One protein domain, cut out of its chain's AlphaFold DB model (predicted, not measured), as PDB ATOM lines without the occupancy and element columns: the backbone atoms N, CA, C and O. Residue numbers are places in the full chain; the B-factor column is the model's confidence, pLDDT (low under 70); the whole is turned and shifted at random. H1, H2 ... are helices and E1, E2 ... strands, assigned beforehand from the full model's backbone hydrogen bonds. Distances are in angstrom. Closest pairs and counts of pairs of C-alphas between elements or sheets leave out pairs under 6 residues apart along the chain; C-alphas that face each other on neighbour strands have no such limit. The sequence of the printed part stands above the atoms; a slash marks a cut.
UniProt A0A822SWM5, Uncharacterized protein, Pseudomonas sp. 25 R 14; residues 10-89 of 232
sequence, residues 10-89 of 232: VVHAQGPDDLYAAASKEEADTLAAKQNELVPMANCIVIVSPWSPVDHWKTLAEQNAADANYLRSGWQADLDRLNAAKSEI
ATOM      1  N   VAL A  10     213.621 176.366 155.129       89.69
ATOM      2  CA  VAL A  10     213.068 175.746 153.922       89.69
ATOM      3  C   VAL A  10     212.683 174.301 154.211       89.69
ATOM      4  O   VAL A  10     213.305 173.630 155.039       89.69
ATOM      5  N   VAL A  11     211.671 173.807 153.506       89.44
ATOM      6  CA  VAL A  11     211.329 172.384 153.483       89.44
ATOM      7  C   VAL A  11     212.097 171.729 152.344       89.44
ATOM      8  O   VAL A  11     211.933 172.111 151.188       89.44
ATOM      9  N   HIS A  12     212.932 170.746 152.667       86.19
ATOM     10  CA  HIS A  12     213.660 169.936 151.700       86.19
ATOM     11  C   HIS A  12     212.972 168.581 151.530       86.19
ATOM     12  O   HIS A  12     212.922 167.796 152.481       86.19
ATOM     13  N   ALA A  13     212.452 168.294 150.336       82.00
ATOM     14  CA  ALA A  13     212.077 166.931 149.951       82.00
ATOM     15  C   ALA A  13     213.317 166.222 149.374       82.00
ATOM     16  O   ALA A  13     214.130 166.880 148.734       82.00
ATOM     17  N   GLN A  14     213.500 164.912 149.606       67.88
ATOM     18  CA  GLN A  14     214.691 164.148 149.167       67.88
ATOM     19  C   GLN A  14     214.764 163.941 147.630       67.88
ATOM     20  O   GLN A  14     214.820 162.815 147.136       67.88
ATOM     21  N   GLY A  15     214.784 165.034 146.867       61.38
ATOM     22  CA  GLY A  15     215.034 165.134 145.432       61.38
ATOM     23  C   GLY A  15     216.072 166.236 145.145       61.38
ATOM     24  O   GLY A  15     216.319 167.083 146.005       61.38
ATOM     25  N   PRO A  16     216.738 166.223 143.976       48.88
ATOM     26  CA  PRO A  16     217.881 167.100 143.698       48.88
ATOM     27  C   PRO A  16     217.569 168.610 143.649       48.88
ATOM     28  O   PRO A  16     218.509 169.379 143.811       48.88
ATOM     29  N   ASP A  17     216.302 169.031 143.505       55.59
ATOM     30  CA  ASP A  17     215.913 170.449 143.328       55.59
ATOM     31  C   ASP A  17     214.706 170.910 144.189       55.59
ATOM     32  O   ASP A  17     214.136 171.974 143.951       55.59
ATOM     33  N   ASP A  18     214.319 170.162 145.228       72.56
ATOM     34  CA  ASP A  18     213.065 170.415 145.958       72.56
ATOM     35  C   ASP A  18     213.287 171.162 147.285       72.56
ATOM     36  O   ASP A  18     213.254 170.574 148.371       72.56
ATOM     37  N   LEU A  19     213.532 172.474 147.198       86.62
ATOM     38  CA  LEU A  19     213.524 173.384 148.349       86.62
ATOM     39  C   LEU A  19     212.309 174.313 148.290       86.62
ATOM     40  O   LEU A  19     212.146 175.096 147.351       86.62
ATOM     41  N   TYR A  20     211.482 174.276 149.330       86.19
ATOM     42  CA  TYR A  20     210.313 175.141 149.469       86.19
ATOM     43  C   TYR A  20     210.556 176.191 150.547       86.19
ATOM     44  O   TYR A  20     210.908 175.841 151.672       86.19
ATOM     45  N   ALA A  21     210.405 177.470 150.202       89.06
ATOM     46  CA  ALA A  21     210.568 178.556 151.158       89.06
ATOM     47  C   ALA A  21     209.366 178.603 152.108       89.06
ATOM     48  O   ALA A  21     208.261 178.218 151.738       89.06
ATOM     49  N   ALA A  22     209.582 179.078 153.332       88.38
ATOM     50  CA  ALA A  22     208.528 179.246 154.323       88.38
ATOM     51  C   ALA A  22     208.725 180.576 155.051       88.38
ATOM     52  O   ALA A  22     209.857 180.981 155.309       88.38
ATOM     53  N   ALA A  23     207.636 181.249 155.423       86.81
ATOM     54  CA  ALA A  23     207.735 182.527 156.125       86.81
ATOM     55  C   ALA A  23     208.167 182.357 157.591       86.81
ATOM     56  O   ALA A  23     208.587 183.320 158.228       86.81
ATOM     57  N   SER A  24     208.039 181.146 158.146       88.31
ATOM     58  CA  SER A  24     208.404 180.816 159.527       88.31
ATOM     59  C   SER A  24     208.793 179.343 159.680       88.31
ATOM     60  O   SER A  24     208.486 178.506 158.828       88.31
ATOM     61  N   LYS A  25     209.447 179.009 160.799       86.56
ATOM     62  CA  LYS A  25     209.804 177.622 161.121       86.56
ATOM     63  C   LYS A  25     208.563 176.758 161.345       86.56
ATOM     64  O   LYS A  25     208.506 175.633 160.867       86.56
ATOM     65  N   GLU A  26     207.562 177.298 162.032       88.38
ATOM     66  CA  GLU A  26     206.304 176.614 162.327       88.38
ATOM     67  C   GLU A  26     205.537 176.265 161.044       88.38
ATOM     68  O   GLU A  26     204.946 175.186 160.929       88.38
ATOM     69  N   GLU A  27     205.564 177.163 160.058       87.25
ATOM     70  CA  GLU A  27     204.995 176.919 158.735       87.25
ATOM     71  C   GLU A  27     205.770 175.830 157.984       87.25
ATOM     72  O   GLU A  27     205.147 174.909 157.458       87.25
ATOM     73  N   ALA A  28     207.108 175.872 158.004       87.00
ATOM     74  CA  ALA A  28     207.945 174.832 157.403       87.00
ATOM     75  C   ALA A  28     207.684 173.450 158.030       87.00
ATOM     76  O   ALA A  28     207.504 172.468 157.308       87.00
ATOM     77  N   ASP A  29     207.593 173.375 159.362       88.88
ATOM     78  CA  ASP A  29     207.302 172.137 160.095       88.88
ATOM     79  C   ASP A  29     205.907 171.598 159.728       88.88
ATOM     80  O   ASP A  29     205.728 170.401 159.491       88.88
ATOM     81  N   THR A  30     204.918 172.489 159.608       90.12
ATOM     82  CA  THR A  30     203.549 172.126 159.214       90.12
ATOM     83  C   THR A  30     203.483 171.625 157.770       90.12
ATOM     84  O   THR A  30     202.798 170.639 157.493       90.12
ATOM     85  N   LEU A  31     204.176 172.291 156.843       85.75
ATOM     86  CA  LEU A  31     204.238 171.901 155.434       85.75
ATOM     87  C   LEU A  31     204.932 170.545 155.270       85.75
ATOM     88  O   LEU A  31     204.388 169.665 154.605       85.75
ATOM     89  N   ALA A  32     206.072 170.341 155.935       86.62
ATOM     90  CA  ALA A  32     206.789 169.069 155.918       86.62
ATOM     91  C   ALA A  32     205.931 167.922 156.476       86.62
ATOM     92  O   ALA A  32     205.862 166.851 155.874       86.62
ATOM     93  N   ALA A  33     205.230 168.149 157.594       88.44
ATOM     94  CA  ALA A  33     204.345 167.153 158.193       88.44
ATOM     95  C   ALA A  33     203.180 166.777 157.265       88.44
ATOM     96  O   ALA A  33     202.960 165.593 157.012       88.44
ATOM     97  N   LYS A  34     202.475 167.770 156.706       87.50
ATOM     98  CA  LYS A  34     201.370 167.536 155.762       87.50
ATOM     99  C   LYS A  34     201.836 166.809 154.506       87.50
ATOM    100  O   LYS A  34     201.157 165.900 154.036       87.50
ATOM    101  N   GLN A  35     202.995 167.188 153.970       83.56
ATOM    102  CA  GLN A  35     203.527 166.559 152.769       83.56
ATOM    103  C   GLN A  35     203.933 165.105 153.023       83.56
ATOM    104  O   GLN A  35     203.644 164.247 152.195       83.56
ATOM    105  N   ASN A  36     204.521 164.807 154.182       85.44
ATOM    106  CA  ASN A  36     204.829 163.434 154.586       85.44
ATOM    107  C   ASN A  36     203.571 162.605 154.891       85.44
ATOM    108  O   ASN A  36     203.590 161.392 154.718       85.44
ATOM    109  N   GLU A  37     202.470 163.222 155.324       89.69
ATOM    110  CA  GLU A  37     201.189 162.524 155.495       89.69
ATOM    111  C   GLU A  37     200.564 162.153 154.142       89.69
ATOM    112  O   GLU A  37     200.148 161.014 153.935       89.69
ATOM    113  N   LEU A  38     200.535 163.102 153.202       84.00
ATOM    114  CA  LEU A  38     199.978 162.897 151.862       84.00
ATOM    115  C   LEU A  38     200.857 161.983 151.003       84.00
ATOM    116  O   LEU A  38     200.350 161.174 150.225       84.00
ATOM    117  N   VAL A  39     202.176 162.112 151.143       81.81
ATOM    118  CA  VAL A  39     203.179 161.355 150.394       81.81
ATOM    119  C   VAL A  39     204.269 160.871 151.360       81.81
ATOM    120  O   VAL A  39     205.333 161.484 151.459       81.81
ATOM    121  N   PRO A  40     204.070 159.720 152.028       77.44
ATOM    122  CA  PRO A  40     205.022 159.182 153.011       77.44
ATOM    123  C   PRO A  40     206.431 158.904 152.482       77.44
ATOM    124  O   PRO A  40     207.363 158.756 153.264       77.44
ATOM    125  N   MET A  41     206.605 158.823 151.160       78.25
ATOM    126  CA  MET A  41     207.909 158.603 150.525       78.25
ATOM    127  C   MET A  41     208.687 159.901 150.253       78.25
ATOM    128  O   MET A  41     209.833 159.823 149.822       78.25
ATOM    129  N   ALA A  42     208.089 161.077 150.484       76.25
ATOM    130  CA  ALA A  42     208.725 162.369 150.225       76.25
ATOM    131  C   ALA A  42     209.822 162.718 151.251       76.25
ATOM    132  O   ALA A  42     210.751 163.455 150.915       76.25
ATOM    133  N   ASN A  43     209.735 162.165 152.474       82.12
ATOM    134  CA  ASN A  43     210.687 162.368 153.576       82.12
ATOM    135  C   ASN A  43     211.106 163.839 153.746       82.12
ATOM    136  O   ASN A  43     212.289 164.153 153.882       82.12
ATOM    137  N   CYS A  44     210.132 164.746 153.710       86.38
ATOM    138  CA  CYS A  44     210.351 166.175 153.843       86.38
ATOM    139  C   CYS A  44     210.946 166.500 155.216       86.38
ATOM    140  O   CYS A  44     210.379 166.120 156.245       86.38
ATOM    141  N   ILE A  45     212.063 167.225 155.224       87.88
ATOM    142  CA  ILE A  45     212.734 167.715 156.431       87.88
ATOM    143  C   ILE A  45     212.852 169.236 156.392       87.88
ATOM    144  O   ILE A  45     213.004 169.831 155.327       87.88
ATOM    145  N   VAL A  46     212.811 169.872 157.559       89.44
ATOM    146  CA  VAL A  46     213.022 171.319 157.679       89.44
ATOM    147  C   VAL A  46     214.498 171.593 157.921       89.44
ATOM    148  O   VAL A  46     215.092 171.065 158.863       89.44
ATOM    149  N   ILE A  47     215.092 172.425 157.071       89.69
ATOM    150  CA  ILE A  47     216.488 172.854 157.180       89.69
ATOM    151  C   ILE A  47     216.573 174.382 157.192       89.69
ATOM    152  O   ILE A  47     215.641 175.079 156.791       89.69
ATOM    153  N   VAL A  48     217.703 174.914 157.657       88.06
ATOM    154  CA  VAL A  48     217.993 176.349 157.525       88.06
ATOM    155  C   VAL A  48     218.169 176.673 156.043       88.06
ATOM    156  O   VAL A  48     218.828 175.925 155.320       88.06
ATOM    157  N   SER A  49     217.568 177.775 155.596       86.81
ATOM    158  CA  SER A  49     217.617 178.224 154.205       86.81
ATOM    159  C   SER A  49     219.066 178.342 153.715       86.81
ATOM    160  O   SER A  49     219.841 179.087 154.315       86.81
ATOM    161  N   PRO A  50     219.445 177.666 152.613       87.06
ATOM    162  CA  PRO A  50     220.772 177.813 152.013       87.06
ATOM    163  C   PRO A  50     220.905 179.100 151.178       87.06
ATOM    164  O   PRO A  50     221.999 179.423 150.717       87.06
ATOM    165  N   TRP A  51     219.800 179.814 150.950       86.94
ATOM    166  CA  TRP A  51     219.743 181.036 150.147       86.94
ATOM    167  C   TRP A  51     219.961 182.301 150.973       86.94
ATOM    168  O   TRP A  51     219.705 182.319 152.178       86.94
ATOM    169  N   SER A  52     220.361 183.384 150.297       88.75
ATOM    170  CA  SER A  52     220.357 184.717 150.902       88.75
ATOM    171  C   SER A  52     218.930 185.107 151.326       88.75
ATOM    172  O   SER A  52     217.971 184.647 150.698       88.75
ATOM    173  N   PRO A  53     218.742 185.974 152.342       87.38
ATOM    174  CA  PRO A  53     217.403 186.403 152.749       87.38
ATOM    175  C   PRO A  53     216.575 186.978 151.593       87.38
ATOM    176  O   PRO A  53     215.384 186.704 151.480       87.38
ATOM    177  N   VAL A  54     217.207 187.735 150.693       88.12
ATOM    178  CA  VAL A  54     216.534 188.323 149.525       88.12
ATOM    179  C   VAL A  54     216.061 187.242 148.552       88.12
ATOM    180  O   VAL A  54     214.918 187.296 148.098       88.12
ATOM    181  N   ASP A  55     216.909 186.255 148.259       87.25
ATOM    182  CA  ASP A  55     216.554 185.154 147.359       87.25
ATOM    183  C   ASP A  55     215.474 184.259 147.977       87.25
ATOM    184  O   ASP A  55     214.526 183.890 147.293       87.25
ATOM    185  N   HIS A  56     215.544 184.002 149.288       88.75
ATOM    186  CA  HIS A  56     214.537 183.238 150.021       88.75
ATOM    187  C   HIS A  56     213.140 183.864 149.914       88.75
ATOM    188  O   HIS A  56     212.180 183.204 149.514       88.75
ATOM    189  N   TRP A  57     213.022 185.158 150.230       89.12
ATOM    190  CA  TRP A  57     211.744 185.870 150.150       89.12
ATOM    191  C   TRP A  57     211.234 185.993 148.710       89.12
ATOM    192  O   TRP A  57     210.025 185.936 148.480       89.12
ATOM    193  N   LYS A  58     212.136 186.127 147.730       90.94
ATOM    194  CA  LYS A  58     211.770 186.121 146.309       90.94
ATOM    195  C   LYS A  58     211.186 184.767 145.894       90.94
ATOM    196  O   LYS A  58     210.119 184.740 145.284       90.94
ATOM    197  N   THR A  59     211.830 183.665 146.270       88.69
ATOM    198  CA  THR A  59     211.338 182.310 145.994       88.69
ATOM    199  C   THR A  59     209.984 182.056 146.654       88.69
ATOM    200  O   THR A  59     209.084 181.535 145.998       88.69
ATOM    201  N   LEU A  60     209.783 182.493 147.902       89.25
ATOM    202  CA  LEU A  60     208.484 182.378 148.572       89.25
ATOM    203  C   LEU A  60     207.381 183.159 147.841       89.25
ATOM    204  O   LEU A  60     206.255 182.685 147.699       89.25
ATOM    205  N   ALA A  61     207.688 184.363 147.355       89.38
ATOM    206  CA  ALA A  61     206.731 185.165 146.598       89.38
ATOM    207  C   ALA A  61     206.343 184.498 145.265       89.38
ATOM    208  O   ALA A  61     205.171 184.519 144.887       89.38
ATOM    209  N   GLU A  62     207.306 183.887 144.572       91.06
ATOM    210  CA  GLU A  62     207.064 183.124 143.342       91.06
ATOM    211  C   GLU A  62     206.213 181.871 143.608       91.06
ATOM    212  O   GLU A  62     205.264 181.616 142.863       91.06
ATOM    213  N   GLN A  63     206.480 181.148 144.702       88.88
ATOM    214  CA  GLN A  63     205.685 179.996 145.148       88.88
ATOM    215  C   GLN A  63     204.235 180.395 145.441       88.88
ATOM    216  O   GLN A  63     203.309 179.846 144.849       88.88
ATOM    217  N   ASN A  64     204.032 181.442 146.242       88.25
ATOM    218  CA  ASN A  64     202.697 181.950 146.557       88.25
ATOM    219  C   ASN A  64     201.928 182.415 145.307       88.25
ATOM    220  O   ASN A  64     200.711 182.236 145.211       88.25
ATOM    221  N   ALA A  65     202.617 183.009 144.328       88.88
ATOM    222  CA  ALA A  65     202.003 183.405 143.063       88.88
ATOM    223  C   ALA A  65     201.605 182.192 142.200       88.88
ATOM    224  O   ALA A  65     200.542 182.211 141.567       88.88
ATOM    225  N   ALA A  66     202.431 181.142 142.178       86.12
ATOM    226  CA  ALA A  66     202.128 179.892 141.490       86.12
ATOM    227  C   ALA A  66     200.917 179.186 142.121       86.12
ATOM    228  O   ALA A  66     199.981 178.834 141.399       86.12
ATOM    229  N   ASP A  67     200.876 179.090 143.450       83.94
ATOM    230  CA  ASP A  67     199.761 178.494 144.191       83.94
ATOM    231  C   ASP A  67     198.458 179.268 143.969       83.94
ATOM    232  O   ASP A  67     197.413 178.677 143.686       83.94
ATOM    233  N   ALA A  68     198.508 180.603 143.993       86.75
ATOM    234  CA  ALA A  68     197.346 181.436 143.696       86.75
ATOM    235  C   ALA A  68     196.805 181.207 142.269       86.75
ATOM    236  O   ALA A  68     195.588 181.182 142.059       86.75
ATOM    237  N   ASN A  69     197.686 181.016 141.282       89.00
ATOM    238  CA  ASN A  69     197.288 180.692 139.910       89.00
ATOM    239  C   ASN A  69     196.728 179.268 139.786       89.00
ATOM    240  O   ASN A  69     195.735 179.057 139.081       89.00
ATOM    241  N   TYR A  70     197.314 178.303 140.494       82.06
ATOM    242  CA  TYR A  70     196.822 176.930 140.543       82.06
ATOM    243  C   TYR A  70     195.413 176.872 141.148       82.06
ATOM    244  O   TYR A  70     194.492 176.351 140.519       82.06
ATOM    245  N   LEU A  71     195.195 177.520 142.294       83.06
ATOM    246  CA  LEU A  71     193.884 177.601 142.946       83.06
ATOM    247  C   LEU A  71     192.838 178.293 142.061       83.06
ATOM    248  O   LEU A  71     191.707 177.820 141.956       83.06
ATOM    249  N   ARG A  72     193.211 179.383 141.377       89.44
ATOM    250  CA  ARG A  72     192.308 180.094 140.459       89.44
ATOM    251  C   ARG A  72     191.903 179.227 139.267       89.44
ATOM    252  O   ARG A  72     190.737 179.240 138.883       89.44
ATOM    253  N   SER A  73     192.844 178.487 138.683       86.12
ATOM    254  CA  SER A  73     192.549 177.615 137.539       86.12
ATOM    255  C   SER A  73     191.712 176.397 137.942       86.12
ATOM    256  O   SER A  73     190.760 176.066 137.237       86.12
ATOM    257  N   GLY A  74     191.984 175.796 139.107       89.31
ATOM    258  CA  GLY A  74     191.152 174.735 139.680       89.31
ATOM    259  C   GLY A  74     189.718 175.198 139.939       89.31
ATOM    260  O   GLY A  74     188.768 174.551 139.502       89.31
ATOM    261  N   TRP A  75     189.553 176.373 140.553       89.50
ATOM    262  CA  TRP A  75     188.230 176.944 140.811       89.50
ATOM    263  C   TRP A  75     187.451 177.239 139.523       89.50
ATOM    264  O   TRP A  75     186.251 176.978 139.456       89.50
ATOM    265  N   GLN A  76     188.130 177.725 138.479       90.69
ATOM    266  CA  GLN A  76     187.504 177.947 137.175       90.69
ATOM    267  C   GLN A  76     187.033 176.632 136.539       90.69
ATOM    268  O   GLN A  76     185.911 176.565 136.044       90.69
ATOM    269  N   ALA A  77     187.843 175.573 136.603       91.25
ATOM    270  CA  ALA A  77     187.462 174.264 136.078       91.25
ATOM    271  C   ALA A  77     186.243 173.679 136.811       91.25
ATOM    272  O   ALA A  77     185.349 173.111 136.180       91.25
ATOM    273  N   ASP A  78     186.171 173.837 138.133       92.38
ATOM    274  CA  ASP A  78     185.014 173.390 138.911       92.38
ATOM    275  C   ASP A  78     183.762 174.232 138.634       92.38
ATOM    276  O   ASP A  78     182.658 173.689 138.554       92.38
ATOM    277  N   LEU A  79     183.920 175.538 138.403       93.38
ATOM    278  CA  LEU A  79     182.827 176.407 137.970       93.38
ATOM    279  C   LEU A  79     182.285 175.989 136.594       93.38
ATOM    280  O   LEU A  79     181.069 175.927 136.400       93.38
ATOM    281  N   ASP A  80     183.167 175.647 135.657       95.06
ATOM    282  CA  ASP A  80     182.786 175.172 134.325       95.06
ATOM    283  C   ASP A  80     182.049 173.824 134.403       95.06
ATOM    284  O   ASP A  80     181.012 173.645 133.757       95.06
ATOM    285  N   ARG A  81     182.507 172.900 135.263       94.94
ATOM    286  CA  ARG A  81     181.810 171.629 135.549       94.94
ATOM    287  C   ARG A  81     180.417 171.857 136.132       94.94
ATOM    288  O   ARG A  81     179.461 171.220 135.691       94.94
ATOM    289  N   LEU A  82     180.285 172.774 137.091       95.56
ATOM    290  CA  LEU A  82     178.995 173.139 137.684       95.56
ATOM    291  C   LEU A  82     178.031 173.713 136.639       95.56
ATOM    292  O   LEU A  82     176.856 173.341 136.611       95.56
ATOM    293  N   ASN A  83     178.521 174.586 135.757       96.12
ATOM    294  CA  ASN A  83     177.714 175.161 134.684       96.12
ATOM    295  C   ASN A  83     177.267 174.104 133.664       96.12
ATOM    296  O   ASN A  83     176.102 174.105 133.260       96.12
ATOM    297  N   ALA A  84     178.149 173.168 133.299       95.75
ATOM    298  CA  ALA A  84     177.807 172.050 132.423       95.75
ATOM    299  C   ALA A  84     176.719 171.153 133.043       95.75
ATOM    300  O   ALA A  84     175.688 170.912 132.412       95.75
ATOM    301  N   ALA A  85     176.889 170.750 134.307       93.88
ATOM    302  CA  ALA A  85     175.908 169.940 135.028       93.88
ATOM    303  C   ALA A  85     174.548 170.651 135.153       93.88
ATOM    304  O   ALA A  85     173.493 170.045 134.964       93.88
ATOM    305  N   LYS A  86     174.543 171.965 135.413       94.62
ATOM    306  CA  LYS A  86     173.309 172.763 135.470       94.62
ATOM    307  C   LYS A  86     172.582 172.805 134.120       94.62
ATOM    308  O   LYS A  86     171.349 172.735 134.087       94.62
ATOM    309  N   SER A  87     173.323 172.913 133.017       91.19
ATOM    310  CA  SER A  87     172.756 172.862 131.663       91.19
ATOM    311  C   SER A  87     172.107 171.505 131.380       91.19
ATOM    312  O   SER A  87     170.993 171.453 130.861       91.19
ATOM    313  N   GLU A  88     172.765 170.413 131.768       90.50
ATOM    314  CA  GLU A  88     172.240 169.055 131.616       90.50
ATOM    315  C   GLU A  88     170.957 168.840 132.432       90.50
ATOM    316  O   GLU A  88     169.942 168.407 131.886       90.50
ATOM    317  N   ILE A  89     170.952 169.245 133.707       87.81
ATOM    318  CA  ILE A  89     169.758 169.187 134.567       87.81
ATOM    319  C   ILE A  89     168.597 169.968 133.947       87.81
ATOM    320  O   ILE A  89     167.460 169.498 133.968       87.81
TER     321      ILE A  89
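AT A GLANCE: This is residues 10 to 89 of the 232 residues of an uncharacterized protein of Pseudomonas sp. 25 R 14 (UniProt A0A822SWM5). A small antiparallel sheet, E2, E1, E3, with H1 over one face makes a compact head, and the long helix H2 sticks out from it as an arm with residues 65 to 89. The printed part, mostly helix, has 80 residues with named elements in the order E1, E2, H1, E3, H2. It is loose, radius of gyration of the C-alphas 16.9 A, spanning 54 by 30 by 24 A.

HOW THE PARTS SIT: E1, residues 10 to 12, is antiparallel to E2, residues 19 to 22, a hairpin, with N 11 and O 20 2.8 A apart, and to E3, residues 45 to 48, with N 10 and O 47 2.9 A apart. H1, residues 25 to 38, is on the sheet, two layers, at a height over the sheet of 7.8 A; the closest C-alphas of H1 and E1 are Ala 28 and Val 11, 5.7 A. E2, H1, E3 form a split strand-helix-strand unit, E1 between its strands, with a right-handed crossover. H2, residues 53 to 89, only grazes the sheet with residues 55 to 64, and is apart from H1. In both helices every O i to N i+4 pair is within hydrogen-bond range.

IN THESE COORDINATES: E1 begins at C-alpha 10 (213.068, 175.746, 153.922); H2, 53.8 A long, ends at C-alpha 89 (169.758, 169.187, 134.567). H1 measures 20.0 A.

THE WHOLE: The C-alphas farthest apart, Ser 52 and Ile 89, are 55.4 A apart. The printed part has no cut and no long link; residues 14 to 17 have pLDDT under 70.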